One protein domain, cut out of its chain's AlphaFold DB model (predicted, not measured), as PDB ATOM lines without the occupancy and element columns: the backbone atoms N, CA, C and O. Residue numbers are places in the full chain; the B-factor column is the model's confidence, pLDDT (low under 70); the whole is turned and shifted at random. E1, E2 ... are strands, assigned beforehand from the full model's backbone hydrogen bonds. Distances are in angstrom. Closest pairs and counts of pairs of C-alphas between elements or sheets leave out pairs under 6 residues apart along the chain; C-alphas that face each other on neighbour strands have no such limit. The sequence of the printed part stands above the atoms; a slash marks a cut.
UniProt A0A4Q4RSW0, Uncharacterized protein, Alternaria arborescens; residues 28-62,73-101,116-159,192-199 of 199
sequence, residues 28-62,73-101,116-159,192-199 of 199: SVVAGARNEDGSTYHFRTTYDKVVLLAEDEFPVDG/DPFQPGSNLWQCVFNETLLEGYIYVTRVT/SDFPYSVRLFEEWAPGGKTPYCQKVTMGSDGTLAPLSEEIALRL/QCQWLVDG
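Overview. This is residues 28 to 62, 73 to 101, 116 to 159 and 192 to 199 of the 199 residues of an uncharacterized protein of Alternaria arborescens (UniProt A0A4Q4RSW0). Picture one long, arched ribbon of sheet, twisted: E1 and E2 run side by side along its length and bend together near the middle. On the other side of E2, E3 widens one half of the ribbon and the hairpin of E4 and E5 the other half. The 116 printed residues hold five named strands, E1 to E5 in chain order, and no named helix: all strand, in one branched antiparallel sheet. The whole is elongated, 57 by 36 by 25 A, and only just loose, close to extended, with a radius of gyration of the C-alphas of 19.7 A.

Arrangement. Start at E2, residues 80 to 98, which bends by 71 degrees at residue 88. On one side is antiparallel E1, residues 38 to 54, which bends by 68 degrees at residue 46; look at N 43 and O 93, 2.9 A. On the other side are E3, residues 120 to 128, with N 92 and O 125 at 2.9 A, and E4, residues 136 to 142, with N 83 and O 138 at 2.8 A; both are antiparallel to E2. E3 and E4 are apart. E5, residues 148 to 156, makes a hairpin with E4; find N 151 and O 139, 2.8 A.

Along the chain. Find C-alpha 38 at (111.421, 94.923, -18.387); from there E1 runs 44.5 A. E2 spans 47.0 A, E3 26.5 A, E4 18.5 A and E5 19.1 A, ending at C-alpha 156, (78.755, 124.695, -11.968).

Size, cuts and confidence. The farthest C-alphas, of Thr 101 and Ser 152, are 59.4 A apart. Cuts leave C-alpha gaps of 24.7 A from 62 to 73, 15.5 A from 101 to 116 and 14.6 A from 159 to 192. The link E3 to E4 is short, E4 to E5 tight. Mean pLDDT of the printed part is 78.0; 30 residues are under 70, among them 192 to 199.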
ATOM      1  N   SER A  28     101.415  98.293  -8.210       88.62
ATOM      2  CA  SER A  28     101.123  96.895  -8.522       88.62
ATOM      3  C   SER A  28     101.966  96.421  -9.704       88.62
ATOM      4  O   SER A  28     102.057  97.101 -10.722       88.62
ATOM      5  N   VAL A  29     102.600  95.253  -9.597       86.50
ATOM      6  CA  VAL A  29     103.299  94.646 -10.739       86.50
ATOM      7  C   VAL A  29     102.264  94.014 -11.663       86.50
ATOM      8  O   VAL A  29     101.475  93.171 -11.234       86.50
ATOM      9  N   VAL A  30     102.287  94.378 -12.943       84.75
ATOM     10  CA  VAL A  30     101.389  93.789 -13.940       84.75
ATOM     11  C   VAL A  30     101.908  92.399 -14.316       84.75
ATOM     12  O   VAL A  30     102.947  92.249 -14.966       84.75
ATOM     13  N   ALA A  31     101.201  91.354 -13.879       70.12
ATOM     14  CA  ALA A  31     101.552  89.968 -14.176       70.12
ATOM     15  C   ALA A  31     101.526  89.702 -15.693       70.12
ATOM     16  O   ALA A  31     100.626  90.148 -16.397       70.12
ATOM     17  N   GLY A  32     102.527  88.980 -16.205       62.56
ATOM     18  CA  GLY A  32     102.646  88.682 -17.639       62.56
ATOM     19  C   GLY A  32     103.244  89.809 -18.492       62.56
ATOM     20  O   GLY A  32     103.626  89.547 -19.623       62.56
ATOM     21  N   ALA A  33     103.442  91.015 -17.946       55.47
ATOM     22  CA  ALA A  33     104.155  92.110 -18.617       55.47
ATOM     23  C   ALA A  33     105.689  92.016 -18.481       55.47
ATOM     24  O   ALA A  33     106.407  92.984 -18.722       55.47
ATOM     25  N   ARG A  34     106.204  90.840 -18.093       55.12
ATOM     26  CA  ARG A  34     107.603  90.469 -18.314       55.12
ATOM     27  C   ARG A  34     107.766  90.140 -19.794       55.12
ATOM     28  O   ARG A  34     107.868  88.977 -20.167       55.12
ATOM     29  N   ASN A  35     107.783  91.169 -20.630       52.72
ATOM     30  CA  ASN A  35     108.515  91.041 -21.880       52.72
ATOM     31  C   ASN A  35     109.994  90.869 -21.497       52.72
ATOM     32  O   ASN A  35     110.397  91.275 -20.401       52.72
ATOM     33  N   GLU A  36     110.806  90.254 -22.350       56.84
ATOM     34  CA  GLU A  36     112.221  89.973 -22.053       56.84
ATOM     35  C   GLU A  36     113.029  91.242 -21.649       56.84
ATOM     36  O   GLU A  36     114.086  91.136 -21.025       56.84
ATOM     37  N   ASP A  37     112.448  92.430 -21.868       59.50
ATOM     38  CA  ASP A  37     113.017  93.770 -21.720       59.50
ATOM     39  C   ASP A  37     112.718  94.524 -20.403       59.50
ATOM     40  O   ASP A  37     113.305  95.588 -20.187       59.50
ATOM     41  N   GLY A  38     111.840  94.049 -19.499       69.50
ATOM     42  CA  GLY A  38     111.421  94.923 -18.387       69.50
ATOM     43  C   GLY A  38     110.378  94.430 -17.384       69.50
ATOM     44  O   GLY A  38     109.887  93.307 -17.450       69.50
ATOM     45  N   SER A  39     110.063  95.279 -16.399       81.56
ATOM     46  CA  SER A  39     108.903  95.120 -15.501       81.56
ATOM     47  C   SER A  39     107.942  96.287 -15.698       81.56
ATOM     48  O   SER A  39     108.389  97.430 -15.793       81.56
ATOM     49  N   THR A  40     106.641  96.000 -15.716       85.81
ATOM     50  CA  THR A  40     105.591  97.021 -15.792       85.81
ATOM     51  C   THR A  40     104.893  97.147 -14.452       85.81
ATOM     52  O   THR A  40     104.431  96.153 -13.883       85.81
ATOM     53  N   TYR A  41     104.789  98.379 -13.974       87.75
ATOM     54  CA  TYR A  41     104.046  98.734 -12.777       87.75
ATOM     55  C   TYR A  41     102.779  99.484 -13.163       87.75
ATOM     56  O   TYR A  41     102.774 100.234 -14.134       87.75
ATOM     57  N   HIS A  42     101.721  99.286 -12.395       89.56
ATOM     58  CA  HIS A  42     100.433  99.937 -12.557       89.56
ATOM     59  C   HIS A  42     100.006 100.569 -11.235       89.56
ATOM     60  O   HIS A  42     100.196  99.980 -10.163       89.56
ATOM     61  N   PHE A  43      99.383 101.735 -11.332       91.94
ATOM     62  CA  PHE A  43      98.714 102.384 -10.221       91.94
ATOM     63  C   PHE A  43      97.423 103.054 -10.649       91.94
ATOM     64  O   PHE A  43      97.241 103.433 -11.804       91.94
ATOM     65  N   ARG A  44      96.553 103.252  -9.662       91.06
ATOM     66  CA  ARG A  44      95.300 103.968  -9.823       91.06
ATOM     67  C   ARG A  44      94.999 104.733  -8.543       91.06
ATOM     68  O   ARG A  44      95.071 104.161  -7.458       91.06
ATOM     69  N   THR A  45      94.681 106.012  -8.675       90.56
ATOM     70  CA  THR A  45      94.336 106.902  -7.562       90.56
ATOM     71  C   THR A  45      93.323 107.944  -8.021       90.56
ATOM     72  O   THR A  45      93.043 108.064  -9.212       90.56
ATOM     73  N   THR A  46      92.775 108.705  -7.084       89.25
ATOM     74  CA  THR A  46      92.004 109.919  -7.364       89.25
ATOM     75  C   THR A  46      92.700 111.123  -6.745       89.25
ATOM     76  O   THR A  46      93.383 110.979  -5.729       89.25
ATOM     77  N   TYR A  47      92.520 112.300  -7.333       89.88
ATOM     78  CA  TYR A  47      92.990 113.566  -6.779       89.88
ATOM     79  C   TYR A  47      92.041 114.709  -7.164       89.88
ATOM     80  O   TYR A  47      91.256 114.578  -8.102       89.88
ATOM     81  N   ASP A  48      92.103 115.826  -6.445       89.56
ATOM     82  CA  ASP A  48      91.338 117.019  -6.803       89.56
ATOM     83  C   ASP A  48      92.183 117.892  -7.730       89.56
ATOM     84  O   ASP A  48      93.244 118.394  -7.345       89.56
ATOM     85  N   LYS A  49      91.717 118.058  -8.968       88.06
ATOM     86  CA  LYS A  49      92.386 118.890  -9.965       88.06
ATOM     87  C   LYS A  49      91.905 120.325  -9.833       88.06
ATOM     88  O   LYS A  49      90.702 120.585  -9.790       88.06
ATOM     89  N   VAL A  50      92.853 121.256  -9.787       89.62
ATOM     90  CA  VAL A  50      92.591 122.693  -9.686       89.62
ATOM     91  C   VAL A  50      93.169 123.383 -10.912       89.62
ATOM     92  O   VAL A  50      94.341 123.199 -11.230       89.62
ATOM     93  N   VAL A  51      92.352 124.187 -11.585       89.00
ATOM     94  CA  VAL A  51      92.761 125.026 -12.715       89.00
ATOM     95  C   VAL A  51      92.455 126.476 -12.373       89.00
ATOM     96  O   VAL A  51      91.343 126.790 -11.951       89.00
ATOM     97  N   LEU A  52      93.442 127.349 -12.539       89.69
ATOM     98  CA  LEU A  52      93.310 128.781 -12.303       89.69
ATOM     99  C   LEU A  52      93.207 129.514 -13.635       89.69
ATOM    100  O   LEU A  52      94.090 129.388 -14.482       89.69
ATOM    101  N   LEU A  53      92.143 130.289 -13.804       87.81
ATOM    102  CA  LEU A  53      91.880 131.084 -15.002       87.81
ATOM    103  C   LEU A  53      91.804 132.559 -14.628       87.81
ATOM    104  O   LEU A  53      91.371 132.893 -13.522       87.81
ATOM    105  N   ALA A  54      92.192 133.444 -15.542       86.69
ATOM    106  CA  ALA A  54      91.985 134.872 -15.324       86.69
ATOM    107  C   ALA A  54      90.479 135.200 -15.276       86.69
ATOM    108  O   ALA A  54      89.648 134.456 -15.799       86.69
ATOM    109  N   GLU A  55      90.108 136.298 -14.609       86.50
ATOM    110  CA  GLU A  55      88.697 136.674 -14.411       86.50
ATOM    111  C   GLU A  55      87.927 136.817 -15.737       86.50
ATOM    112  O   GLU A  55      86.756 136.448 -15.807       86.50
ATOM    113  N   ASP A  56      88.596 137.311 -16.779       81.56
ATOM    114  CA  ASP A  56      88.064 137.595 -18.114       81.56
ATOM    115  C   ASP A  56      88.081 136.392 -19.074       81.56
ATOM    116  O   ASP A  56      87.449 136.434 -20.128       81.56
ATOM    117  N   GLU A  57      88.753 135.301 -18.711       73.62
ATOM    118  CA  GLU A  57      88.830 134.083 -19.529       73.62
ATOM    119  C   GLU A  57      87.639 133.146 -19.350       73.62
ATOM    120  O   GLU A  57      87.517 132.163 -20.084       73.62
ATOM    121  N   PHE A  58      86.774 133.410 -18.371       70.00
ATOM    122  CA  PHE A  58      85.565 132.630 -18.154       70.00
ATOM    123  C   PHE A  58      84.373 133.327 -18.830       70.00
ATOM    124  O   PHE A  58      83.779 134.237 -18.245       70.00
ATOM    125  N   PRO A  59      83.999 132.949 -20.068       60.88
ATOM    126  CA  PRO A  59      82.938 133.635 -20.781       60.88
ATOM    127  C   PRO A  59      81.577 133.224 -20.228       60.88
ATOM    128  O   PRO A  59      81.145 132.079 -20.360       60.88
ATOM    129  N   VAL A  60      80.858 134.194 -19.672       57.59
ATOM    130  CA  VAL A  60      79.453 134.028 -19.268       57.59
ATOM    131  C   VAL A  60      78.548 133.768 -20.490       57.59
ATOM    132  O   VAL A  60      77.520 133.112 -20.356       57.59
ATOM    133  N   ASP A  61      78.983 134.179 -21.691       56.47
ATOM    134  CA  ASP A  61      78.211 134.107 -22.944       56.47
ATOM    135  C   ASP A  61      78.776 133.122 -23.996       56.47
ATOM    136  O   ASP A  61      78.367 133.134 -25.157       56.47
ATOM    137  N   GLY A  62      79.694 132.227 -23.609       51.53
ATOM    138  CA  GLY A  62      80.134 131.107 -24.457       51.53
ATOM    139  C   GLY A  62      81.160 131.423 -25.557       51.53
ATOM    140  O   GLY A  62      81.503 130.525 -26.327       51.53
ATOM    141  N   ASP A  73     102.578 134.677 -16.710       75.94
ATOM    142  CA  ASP A  73     102.740 135.696 -15.670       75.94
ATOM    143  C   ASP A  73     102.006 135.293 -14.382       75.94
ATOM    144  O   ASP A  73     100.905 134.736 -14.431       75.94
ATOM    145  N   PRO A  74     102.607 135.536 -13.207       84.38
ATOM    146  CA  PRO A  74     101.931 135.283 -11.953       84.38
ATOM    147  C   PRO A  74     100.845 136.328 -11.713       84.38
ATOM    148  O   PRO A  74     101.017 137.525 -11.978       84.38
ATOM    149  N   PHE A  75      99.732 135.865 -11.160       86.94
ATOM    150  CA  PHE A  75      98.660 136.733 -10.704       86.94
ATOM    151  C   PHE A  75      99.181 137.710  -9.638       86.94
ATOM    152  O   PHE A  75     100.108 137.415  -8.877       86.94
ATOM    153  N   GLN A  76      98.592 138.901  -9.608       89.75
ATOM    154  CA  GLN A  76      99.002 139.964  -8.697       89.75
ATOM    155  C   GLN A  76      98.136 139.948  -7.433       89.75
ATOM    156  O   GLN A  76      96.928 139.739  -7.527       89.75
ATOM    157  N   PRO A  77      98.692 140.252  -6.249       91.81
ATOM    158  CA  PRO A  77      97.890 140.490  -5.055       91.81
ATOM    159  C   PRO A  77      96.726 141.456  -5.302       91.81
ATOM    160  O   PRO A  77      96.899 142.526  -5.885       91.81
ATOM    161  N   GLY A  78      95.537 141.075  -4.843       91.56
ATOM    162  CA  GLY A  78      94.287 141.805  -5.041       91.56
ATOM    163  C   GLY A  78      93.560 141.499  -6.353       91.56
ATOM    164  O   GLY A  78      92.426 141.946  -6.504       91.56
ATOM    165  N   SER A  79      94.152 140.739  -7.286       90.88
ATOM    166  CA  SER A  79      93.438 140.310  -8.494       90.88
ATOM    167  C   SER A  79      92.353 139.293  -8.156       90.88
ATOM    168  O   SER A  79      92.573 138.402  -7.327       90.88
ATOM    169  N   ASN A  80      91.224 139.380  -8.852       92.50
ATOM    170  CA  ASN A  80      90.246 138.302  -8.877       92.50
ATOM    171  C   ASN A  80      90.577 137.331 -10.011       92.50
ATOM    172  O   ASN A  80      91.141 137.719 -11.034       92.50
ATOM    173  N   LEU A  81      90.232 136.067  -9.811       92.12
ATOM    174  CA  LEU A  81      90.443 134.991 -10.773       92.12
ATOM    175  C   LEU A  81      89.417 133.880 -10.536       92.12
ATOM    176  O   LEU A  81      88.704 133.883  -9.527       92.12
ATOM    177  N   TRP A  82      89.347 132.925 -11.455       91.12
ATOM    178  CA  TRP A  82      88.503 131.743 -11.314       91.12
ATOM    179  C   TRP A  82      89.332 130.543 -10.880       91.12
ATOM    180  O   TRP A  82      90.321 130.191 -11.518       91.12
ATOM    181  N   GLN A  83      88.899 129.894  -9.803       92.88
ATOM    182  CA  GLN A  83      89.424 128.616  -9.354       92.88
ATOM    183  C   GLN A  83      88.439 127.513  -9.740       92.88
ATOM    184  O   GLN A  83      87.384 127.367  -9.124       92.88
ATOM    185  N   CYS A  84      88.793 126.733 -10.756       90.19
ATOM    186  CA  CYS A  84      88.003 125.609 -11.235       90.19
ATOM    187  C   CYS A  84      88.467 124.307 -10.584       90.19
ATOM    188  O   CYS A  84      89.643 123.952 -10.664       90.19
ATOM    189  N   VAL A  85      87.542 123.601  -9.940       90.44
ATOM    190  CA  VAL A  85      87.801 122.400  -9.147       90.44
ATOM    191  C   VAL A  85      87.102 121.200  -9.776       90.44
ATOM    192  O   VAL A  85      85.877 121.169  -9.919       90.44
ATOM    193  N   PHE A  86      87.894 120.181 -10.097       89.06
ATOM    194  CA  PHE A  86      87.437 118.873 -10.556       89.06
ATOM    195  C   PHE A  86      87.735 117.859  -9.460       89.06
ATOM    196  O   PHE A  86      88.823 117.280  -9.377       89.06
ATOM    197  N   ASN A  87      86.755 117.699  -8.577       87.31
ATOM    198  CA  ASN A  87      86.870 116.783  -7.455       87.31
ATOM    199  C   ASN A  87      86.950 115.339  -7.951       87.31
ATOM    200  O   ASN A  87      86.246 114.972  -8.895       87.31
ATOM    201  N   GLU A  88      87.747 114.528  -7.260       86.62
ATOM    202  CA  GLU A  88      87.817 113.078  -7.479       86.62
ATOM    203  C   GLU A  88      88.233 112.705  -8.919       86.62
ATOM    204  O   GLU A  88      87.796 111.695  -9.467       86.62
ATOM    205  N   THR A  89      89.108 113.503  -9.538       85.69
ATOM    206  CA  THR A  89      89.708 113.197 -10.844       85.69
ATOM    207  C   THR A  89      90.491 111.889 -10.753       85.69
ATOM    208  O   THR A  89      91.392 111.742  -9.925       85.69
ATOM    209  N   LEU A  90      90.135 110.914 -11.586       87.19
ATOM    210  CA  LEU A  90      90.791 109.622 -11.664       87.19
ATOM    211  C   LEU A  90      92.121 109.757 -12.406       87.19
ATOM    212  O   LEU A  90      92.160 110.219 -13.542       87.19
ATOM    213  N   LEU A  91      93.188 109.271 -11.779       89.25
ATOM    214  CA  LEU A  91      94.500 109.121 -12.386       89.25
ATOM    215  C   LEU A  91      94.884 107.641 -12.405       89.25
ATOM    216  O   LEU A  91      95.024 106.999 -11.360       89.25
ATOM    217  N   GLU A  92      95.086 107.102 -13.599       90.44
ATOM    218  CA  GLU A  92      95.599 105.755 -13.826       90.44
ATOM    219  C   GLU A  92      96.938 105.840 -14.549       90.44
ATOM    220  O   GLU A  92      97.103 106.605 -15.498       90.44
ATOM    221  N   GLY A  93      97.918 105.057 -14.107       88.38
ATOM    222  CA  GLY A  93      99.256 105.126 -14.664       88.38
ATOM    223  C   GLY A  93      99.938 103.780 -14.806       88.38
ATOM    224  O   GLY A  93      99.759 102.869 -13.997       88.38
ATOM    225  N   TYR A  94     100.769 103.690 -15.839       87.62
ATOM    226  CA  TYR A  94     101.631 102.556 -16.136       87.62
ATOM    227  C   TYR A  94     103.075 103.036 -16.227       87.62
ATOM    228  O   TYR A  94     103.362 104.003 -16.930       87.62
ATOM    229  N   ILE A  95     103.985 102.356 -15.538       85.75
ATOM    230  CA  ILE A  95     105.423 102.632 -15.568       85.75
ATOM    231  C   ILE A  95     106.109 101.417 -16.179       85.75
ATOM    232  O   ILE A  95     106.061 100.323 -15.615       85.75
ATOM    233  N   TYR A  96     106.759 101.611 -17.317       83.31
ATOM    234  CA  TYR A  96     107.511 100.585 -18.025       83.31
ATOM    235  C   TYR A  96     108.990 100.780 -17.717       83.31
ATOM    236  O   TYR A  96     109.562 101.797 -18.089       83.31
ATOM    237  N   VAL A  97     109.616  99.826 -17.028       79.94
ATOM    238  CA  VAL A  97     111.047  99.888 -16.698       79.94
ATOM    239  C   VAL A  97     111.826  99.047 -17.695       79.94
ATOM    240  O   VAL A  97     111.598  97.839 -17.767       79.94
ATOM    241  N   THR A  98     112.762  99.657 -18.419       71.81
ATOM    242  CA  THR A  98     113.675  98.949 -19.321       71.81
ATOM    243  C   THR A  98     114.890  98.436 -18.552       71.81
ATOM    244  O   THR A  98     115.421  99.089 -17.651       71.81
ATOM    245  N   ARG A  99     115.357  97.230 -18.879       61.78
ATOM    246  CA  ARG A  99     116.635  96.734 -18.359       61.78
ATOM    247  C   ARG A  99     117.774  97.340 -19.171       61.78
ATOM    248  O   ARG A  99     117.921  97.032 -20.348       61.78
ATOM    249  N   VAL A 100     118.641  98.125 -18.535       59.31
ATOM    250  CA  VAL A 100     119.928  98.503 -19.138       59.31
ATOM    251  C   VAL A 100     120.858  97.287 -19.068       59.31
ATOM    252  O   VAL A 100     121.630  97.119 -18.127       59.31
ATOM    253  N   THR A 101     120.754  96.373 -20.031       55.81
ATOM    254  CA  THR A 101     121.703  95.260 -20.162       55.81
ATOM    255  C   THR A 101     122.923  95.735 -20.942       55.81
ATOM    256  O   THR A 101     122.977  95.605 -22.162       55.81
ATOM    257  N   SER A 116     120.754 112.130 -18.605       48.88
ATOM    258  CA  SER A 116     121.161 110.738 -18.829       48.88
ATOM    259  C   SER A 116     119.950 109.883 -19.209       48.88
ATOM    260  O   SER A 116     118.896 110.089 -18.613       48.88
ATOM    261  N   ASP A 117     120.125 108.911 -20.114       55.72
ATOM    262  CA  ASP A 117     119.109 107.923 -20.527       55.72
ATOM    263  C   ASP A 117     118.229 107.477 -19.335       55.72
ATOM    264  O   ASP A 117     118.703 106.804 -18.413       55.72
ATOM    265  N   PHE A 118     116.951 107.877 -19.324       55.88
ATOM    266  CA  PHE A 118     116.008 107.505 -18.266       55.88
ATOM    267  C   PHE A 118     115.551 106.048 -18.459       55.88
ATOM    268  O   PHE A 118     115.041 105.702 -19.524       55.88
ATOM    269  N   PRO A 119     115.680 105.168 -17.447       70.88
ATOM    270  CA  PRO A 119     115.422 103.734 -17.601       70.88
ATOM    271  C   PRO A 119     113.930 103.366 -17.509       70.88
ATOM    272  O   PRO A 119     113.588 102.206 -17.270       70.88
ATOM    273  N   TYR A 120     113.026 104.341 -17.628       73.00
ATOM    274  CA  TYR A 120     111.591 104.106 -17.563       73.00
ATOM    275  C   TYR A 120     110.801 105.057 -18.461       73.00
ATOM    276  O   TYR A 120     111.171 106.215 -18.628       73.00
ATOM    277  N   SER A 121     109.674 104.572 -18.979       79.00
ATOM    278  CA  SER A 121     108.635 105.391 -19.604       79.00
ATOM    279  C   SER A 121     107.342 105.302 -18.795       79.00
ATOM    280  O   SER A 121     107.051 104.279 -18.170       79.00
ATOM    281  N   VAL A 122     106.572 106.390 -18.767       81.88
ATOM    282  CA  VAL A 122     105.312 106.473 -18.018       81.88
ATOM    283  C   VAL A 122     104.179 106.782 -18.984       81.88
ATOM    284  O   VAL A 122     104.312 107.636 -19.855       81.88
ATOM    285  N   ARG A 123     103.054 106.089 -18.819       82.69
ATOM    286  CA  ARG A 123     101.794 106.392 -19.493       82.69
ATOM    287  C   ARG A 123     100.758 106.734 -18.440       82.69
ATOM    288  O   ARG A 123     100.475 105.895 -17.591       82.69
ATOM    289  N   LEU A 124     100.208 107.939 -18.515       84.50
ATOM    290  CA  LEU A 124      99.161 108.421 -17.619       84.50
ATOM    291  C   LEU A 124      97.844 108.554 -18.379       84.50
ATOM    292  O   LEU A 124      97.829 108.911 -19.556       84.50
ATOM    293  N   PHE A 125      96.760 108.266 -17.677       84.69
ATOM    294  CA  PHE A 125      95.394 108.502 -18.094       84.69
ATOM    295  C   PHE A 125      94.705 109.288 -16.996       84.69
ATOM    296  O   PHE A 125      94.737 108.894 -15.829       84.69
ATOM    297  N   GLU A 126      94.087 110.387 -17.391       85.44
ATOM    298  CA  GLU A 126      93.303 111.223 -16.506       85.44
ATOM    299  C   GLU A 126      91.865 111.266 -17.001       85.44
ATOM    300  O   GLU A 126      91.618 111.459 -18.192       85.44
ATOM    301  N   GLU A 127      90.927 111.074 -16.086       81.38
ATOM    302  CA  GLU A 127      89.503 111.109 -16.380       81.38
ATOM    303  C   GLU A 127      88.761 111.727 -15.198       81.38
ATOM    304  O   GLU A 127      89.043 111.412 -14.042       81.38
ATOM    305  N   TRP A 128      87.781 112.588 -15.456       75.50
ATOM    306  CA  TRP A 128      86.846 112.962 -14.398       75.50
ATOM    307  C   TRP A 128      85.998 111.739 -14.021       75.50
ATOM    308  O   TRP A 128      85.468 111.064 -14.901       75.50
ATOM    309  N   ALA A 129      85.891 111.422 -12.726       66.81
ATOM    310  CA  ALA A 129      85.266 110.176 -12.295       66.81
ATOM    311  C   ALA A 129      83.802 110.065 -12.776       66.81
ATOM    312  O   ALA A 129      82.999 110.968 -12.517       66.81
ATOM    313  N   PRO A 130      83.407 108.945 -13.414       58.34
ATOM    314  CA  PRO A 130      82.030 108.741 -13.848       58.34
ATOM    315  C   PRO A 130      81.094 108.694 -12.634       58.34
ATOM    316  O   PRO A 130      81.197 107.811 -11.782       58.34
ATOM    317  N   GLY A 131      80.175 109.662 -12.553       64.56
ATOM    318  CA  GLY A 131      79.280 109.841 -11.402       64.56
ATOM    319  C   GLY A 131      79.900 110.594 -10.218       64.56
ATOM    320  O   GLY A 131      79.308 110.596  -9.138       64.56
ATOM    321  N   GLY A 132      81.068 111.217 -10.406       69.00
ATOM    322  CA  GLY A 132      81.707 112.091  -9.427       69.00
ATOM    323  C   GLY A 132      80.944 113.400  -9.203       69.00
ATOM    324  O   GLY A 132      79.911 113.681  -9.821       69.00
ATOM    325  N   LYS A 133      81.459 114.233  -8.296       81.75
ATOM    326  CA  LYS A 133      80.883 115.561  -8.026       81.75
ATOM    327  C   LYS A 133      80.974 116.447  -9.266       81.75
ATOM    328  O   LYS A 133      82.001 116.462  -9.945       81.75
ATOM    329  N   THR A 134      79.915 117.215  -9.525       84.06
ATOM    330  CA  THR A 134      79.896 118.197 -10.612       84.06
ATOM    331  C   THR A 134      81.049 119.188 -10.421       84.06
ATOM    332  O   THR A 134      81.134 119.799  -9.352       84.06
ATOM    333  N   PRO A 135      81.947 119.336 -11.408       88.44
ATOM    334  CA  PRO A 135      83.015 120.316 -11.321       88.44
ATOM    335  C   PRO A 135      82.434 121.729 -11.312       88.44
ATOM    336  O   PRO A 135      81.345 121.971 -11.833       88.44
ATOM    337  N   TYR A 136      83.150 122.668 -10.712       89.06
ATOM    338  CA  TYR A 136      82.689 124.049 -10.570       89.06
ATOM    339  C   TYR A 136      83.862 125.017 -10.641       89.06
ATOM    340  O   TYR A 136      84.992 124.639 -10.346       89.06
ATOM    341  N   CYS A 137      83.591 126.266 -11.007       91.12
ATOM    342  CA  CYS A 137      84.526 127.371 -10.854       91.12
ATOM    343  C   CYS A 137      83.991 128.336  -9.806       91.12
ATOM    344  O   CYS A 137      82.854 128.792  -9.897       91.12
ATOM    345  N   GLN A 138      84.819 128.652  -8.819       93.69
ATOM    346  CA  GLN A 138      84.535 129.665  -7.815       93.69
ATOM    347  C   GLN A 138      85.426 130.873  -8.061       93.69
ATOM    348  O   GLN A 138      86.616 130.739  -8.353       93.69
ATOM    349  N   LYS A 139      84.854 132.066  -7.934       93.56
ATOM    350  CA  LYS A 139      85.628 133.297  -8.007       93.56
ATOM    351  C   LYS A 139      86.424 133.461  -6.721       93.56
ATOM    352  O   LYS A 139      85.878 133.311  -5.628       93.56
ATOM    353  N   VAL A 140      87.705 133.777  -6.836       94.88
ATOM    354  CA  VAL A 140      88.601 133.959  -5.691       94.88
ATOM    355  C   VAL A 140      89.405 135.242  -5.845       94.88
ATOM    356  O   VAL A 140      89.637 135.708  -6.961       94.88
ATOM    357  N   THR A 141      89.848 135.805  -4.727       94.88
ATOM    358  CA  THR A 141      90.761 136.952  -4.697       94.88
ATOM    359  C   THR A 141      92.128 136.513  -4.196       94.88
ATOM    360  O   THR A 141      92.238 135.752  -3.231       94.88
ATOM    361  N   MET A 142      93.175 137.029  -4.834       92.50
ATOM    362  CA  MET A 142      94.556 136.797  -4.430       92.50
ATOM    363  C   MET A 142      94.948 137.642  -3.216       92.50
ATOM    364  O   MET A 142      94.930 138.870  -3.271       92.50
ATOM    365  N   GLY A 143      95.358 136.993  -2.131       89.44
ATOM    366  CA  GLY A 143      95.976 137.636  -0.977       89.44
ATOM    367  C   GLY A 143      97.404 138.112  -1.262       89.44
ATOM    368  O   GLY A 143      98.073 137.651  -2.185       89.44
ATOM    369  N   SER A 144      97.911 139.029  -0.435       87.31
ATOM    370  CA  SER A 144      99.308 139.496  -0.502       87.31
ATOM    371  C   SER A 144     100.342 138.437  -0.112       87.31
ATOM    372  O   SER A 144     101.526 138.603  -0.379       87.31
ATOM    373  N   ASP A 145      99.895 137.375   0.548       84.25
ATOM    374  CA  ASP A 145     100.674 136.220   0.988       84.25
ATOM    375  C   ASP A 145     100.598 135.035   0.004       84.25
ATOM    376  O   ASP A 145     101.144 133.971   0.288       84.25
ATOM    377  N   GLY A 146      99.930 135.207  -1.144       80.62
ATOM    378  CA  GLY A 146      99.714 134.150  -2.137       80.62
ATOM    379  C   GLY A 146      98.554 133.205  -1.807       80.62
ATOM    380  O   GLY A 146      98.330 132.242  -2.539       80.62
ATOM    381  N   THR A 147      97.798 133.462  -0.734       88.75
ATOM    382  CA  THR A 147      96.588 132.689  -0.424       88.75
ATOM    383  C   THR A 147      95.431 133.084  -1.340       88.75
ATOM    384  O   THR A 147      95.347 134.219  -1.810       88.75
ATOM    385  N   LEU A 148      94.527 132.142  -1.609       90.94
ATOM    386  CA  LEU A 148      93.306 132.391  -2.375       90.94
ATOM    387  C   LEU A 148      92.117 132.415  -1.419       90.94
ATOM    388  O   LEU A 148      91.888 131.453  -0.684       90.94
ATOM    389  N   ALA A 149      91.370 133.516  -1.425       93.31
ATOM    390  CA  ALA A 149      90.169 133.675  -0.614       93.31
ATOM    391  C   ALA A 149      88.913 133.559  -1.493       93.31
ATOM    392  O   ALA A 149      88.817 134.275  -2.493       93.31
ATOM    393  N   PRO A 150      87.942 132.698  -1.138       93.38
ATOM    394  CA  PRO A 150      86.730 132.522  -1.926       93.38
ATOM    395  C   PRO A 150      85.817 133.750  -1.877       93.38
ATOM    396  O   PRO A 150      85.615 134.358  -0.824       93.38
ATOM    397  N   LEU A 151      85.214 134.066  -3.021       92.69
ATOM    398  CA  LEU A 151      84.101 135.000  -3.161       92.69
ATOM    399  C   LEU A 151      82.776 134.230  -3.309       92.69
ATOM    400  O   LEU A 151      82.739 133.001  -3.375       92.69
ATOM    401  N   SER A 152      81.658 134.962  -3.318       89.94
ATOM    402  CA  SER A 152      80.307 134.368  -3.341       89.94
ATOM    403  C   SER A 152      79.869 133.850  -4.717       89.94
ATOM    404  O   SER A 152      78.844 133.184  -4.812       89.94
ATOM    405  N   GLU A 153      80.601 134.183  -5.782       90.25
ATOM    406  CA  GLU A 153      80.272 133.773  -7.148       90.25
ATOM    407  C   GLU A 153      80.818 132.365  -7.429       90.25
ATOM    408  O   GLU A 153      82.023 132.122  -7.326       90.25
ATOM    409  N   GLU A 154      79.929 131.449  -7.809       91.06
ATOM    410  CA  GLU A 154      80.251 130.072  -8.183       91.06
ATOM    411  C   GLU A 154      79.435 129.660  -9.410       91.06
ATOM    412  O   GLU A 154      78.261 130.016  -9.550       91.06
ATOM    413  N   ILE A 155      80.065 128.900 -10.301       86.62
ATOM    414  CA  ILE A 155      79.470 128.414 -11.540       86.62
ATOM    415  C   ILE A 155      79.726 126.914 -11.644       86.62
ATOM    416  O   ILE A 155      80.869 126.470 -11.715       86.62
ATOM    417  N   ALA A 156      78.655 126.123 -11.693       86.31
ATOM    418  CA  ALA A 156      78.755 124.695 -11.968       86.31
ATOM    419  C   ALA A 156      79.111 124.463 -13.446       86.31
ATOM    420  O   ALA A 156      78.434 124.964 -14.348       86.31
ATOM    421  N   LEU A 157      80.149 123.670 -13.696       82.00
ATOM    422  CA  LEU A 157      80.583 123.303 -15.035       82.00
ATOM    423  C   LEU A 157      79.749 122.136 -15.557       82.00
ATOM    424  O   LEU A 157      79.645 121.076 -14.936       82.00
ATOM    425  N   ARG A 158      79.178 122.322 -16.745       73.88
ATOM    426  CA  ARG A 158      78.568 121.237 -17.511       73.88
ATOM    427  C   ARG A 158      79.625 120.675 -18.443       73.88
ATOM    428  O   ARG A 158      79.941 121.283 -19.459       73.88
ATOM    429  N   LEU A 159      80.183 119.531 -18.067       67.12
ATOM    430  CA  LEU A 159      81.039 118.766 -18.960       67.12
ATOM    431  C   LEU A 159      80.147 118.104 -20.006       67.12
ATOM    432  O   LEU A 159      79.420 117.160 -19.706       67.12
ATOM    433  N   GLN A 192      91.596 111.783 -23.472       39.94
ATOM    434  CA  GLN A 192      92.831 111.144 -23.024       39.94
ATOM    435  C   GLN A 192      94.008 112.064 -23.324       39.94
ATOM    436  O   GLN A 192      94.484 112.139 -24.458       39.94
ATOM    437  N   CYS A 193      94.503 112.753 -22.301       43.28
ATOM    438  CA  CYS A 193      95.804 113.396 -22.378       43.28
ATOM    439  C   CYS A 193      96.884 112.322 -22.193       43.28
ATOM    440  O   CYS A 193      97.156 111.882 -21.080       43.28
ATOM    441  N   GLN A 194      97.482 111.868 -23.299       35.91
ATOM    442  CA  GLN A 194      98.667 111.016 -23.249       35.91
ATOM    443  C   GLN A 194      99.905 111.905 -23.143       35.91
ATOM    444  O   GLN A 194     100.376 112.455 -24.136       35.91
ATOM    445  N   TRP A 195     100.449 112.006 -21.938       41.16
ATOM    446  CA  TRP A 195     101.734 112.654 -21.714       41.16
ATOM    447  C   TRP A 195     102.839 111.614 -21.873       41.16
ATOM    448  O   TRP A 195     102.949 110.684 -21.073       41.16
ATOM    449  N   LEU A 196     103.638 111.754 -22.927       34.66
ATOM    450  CA  LEU A 196     104.943 111.113 -23.007       34.66
ATOM    451  C   LEU A 196     105.932 112.104 -22.409       34.66
ATOM    452  O   LEU A 196     106.237 113.128 -23.017       34.66
ATOM    453  N   VAL A 197     106.367 111.838 -21.181       36.22
ATOM    454  CA  VAL A 197     107.516 112.552 -20.629       36.22
ATOM    455  C   VAL A 197     108.751 111.861 -21.187       36.22
ATOM    456  O   VAL A 197     109.293 110.946 -20.573       36.22
ATOM    457  N   ASP A 198     109.131 112.266 -22.393       35.69
ATOM    458  CA  ASP A 198     110.461 111.998 -22.921       35.69
ATOM    459  C   ASP A 198     111.379 113.077 -22.330       35.69
ATOM    460  O   ASP A 198     111.175 114.271 -22.566       35.69
ATOM    461  N   GLY A 199     112.305 112.659 -21.466       43.00
ATOM    462  CA  GLY A 199     113.312 113.531 -20.854       43.00
ATOM    463  C   GLY A 199     114.470 113.800 -21.798       43.00
ATOM    464  O   GLY A 199     115.001 112.813 -22.352       43.00
TER     465      GLY A 199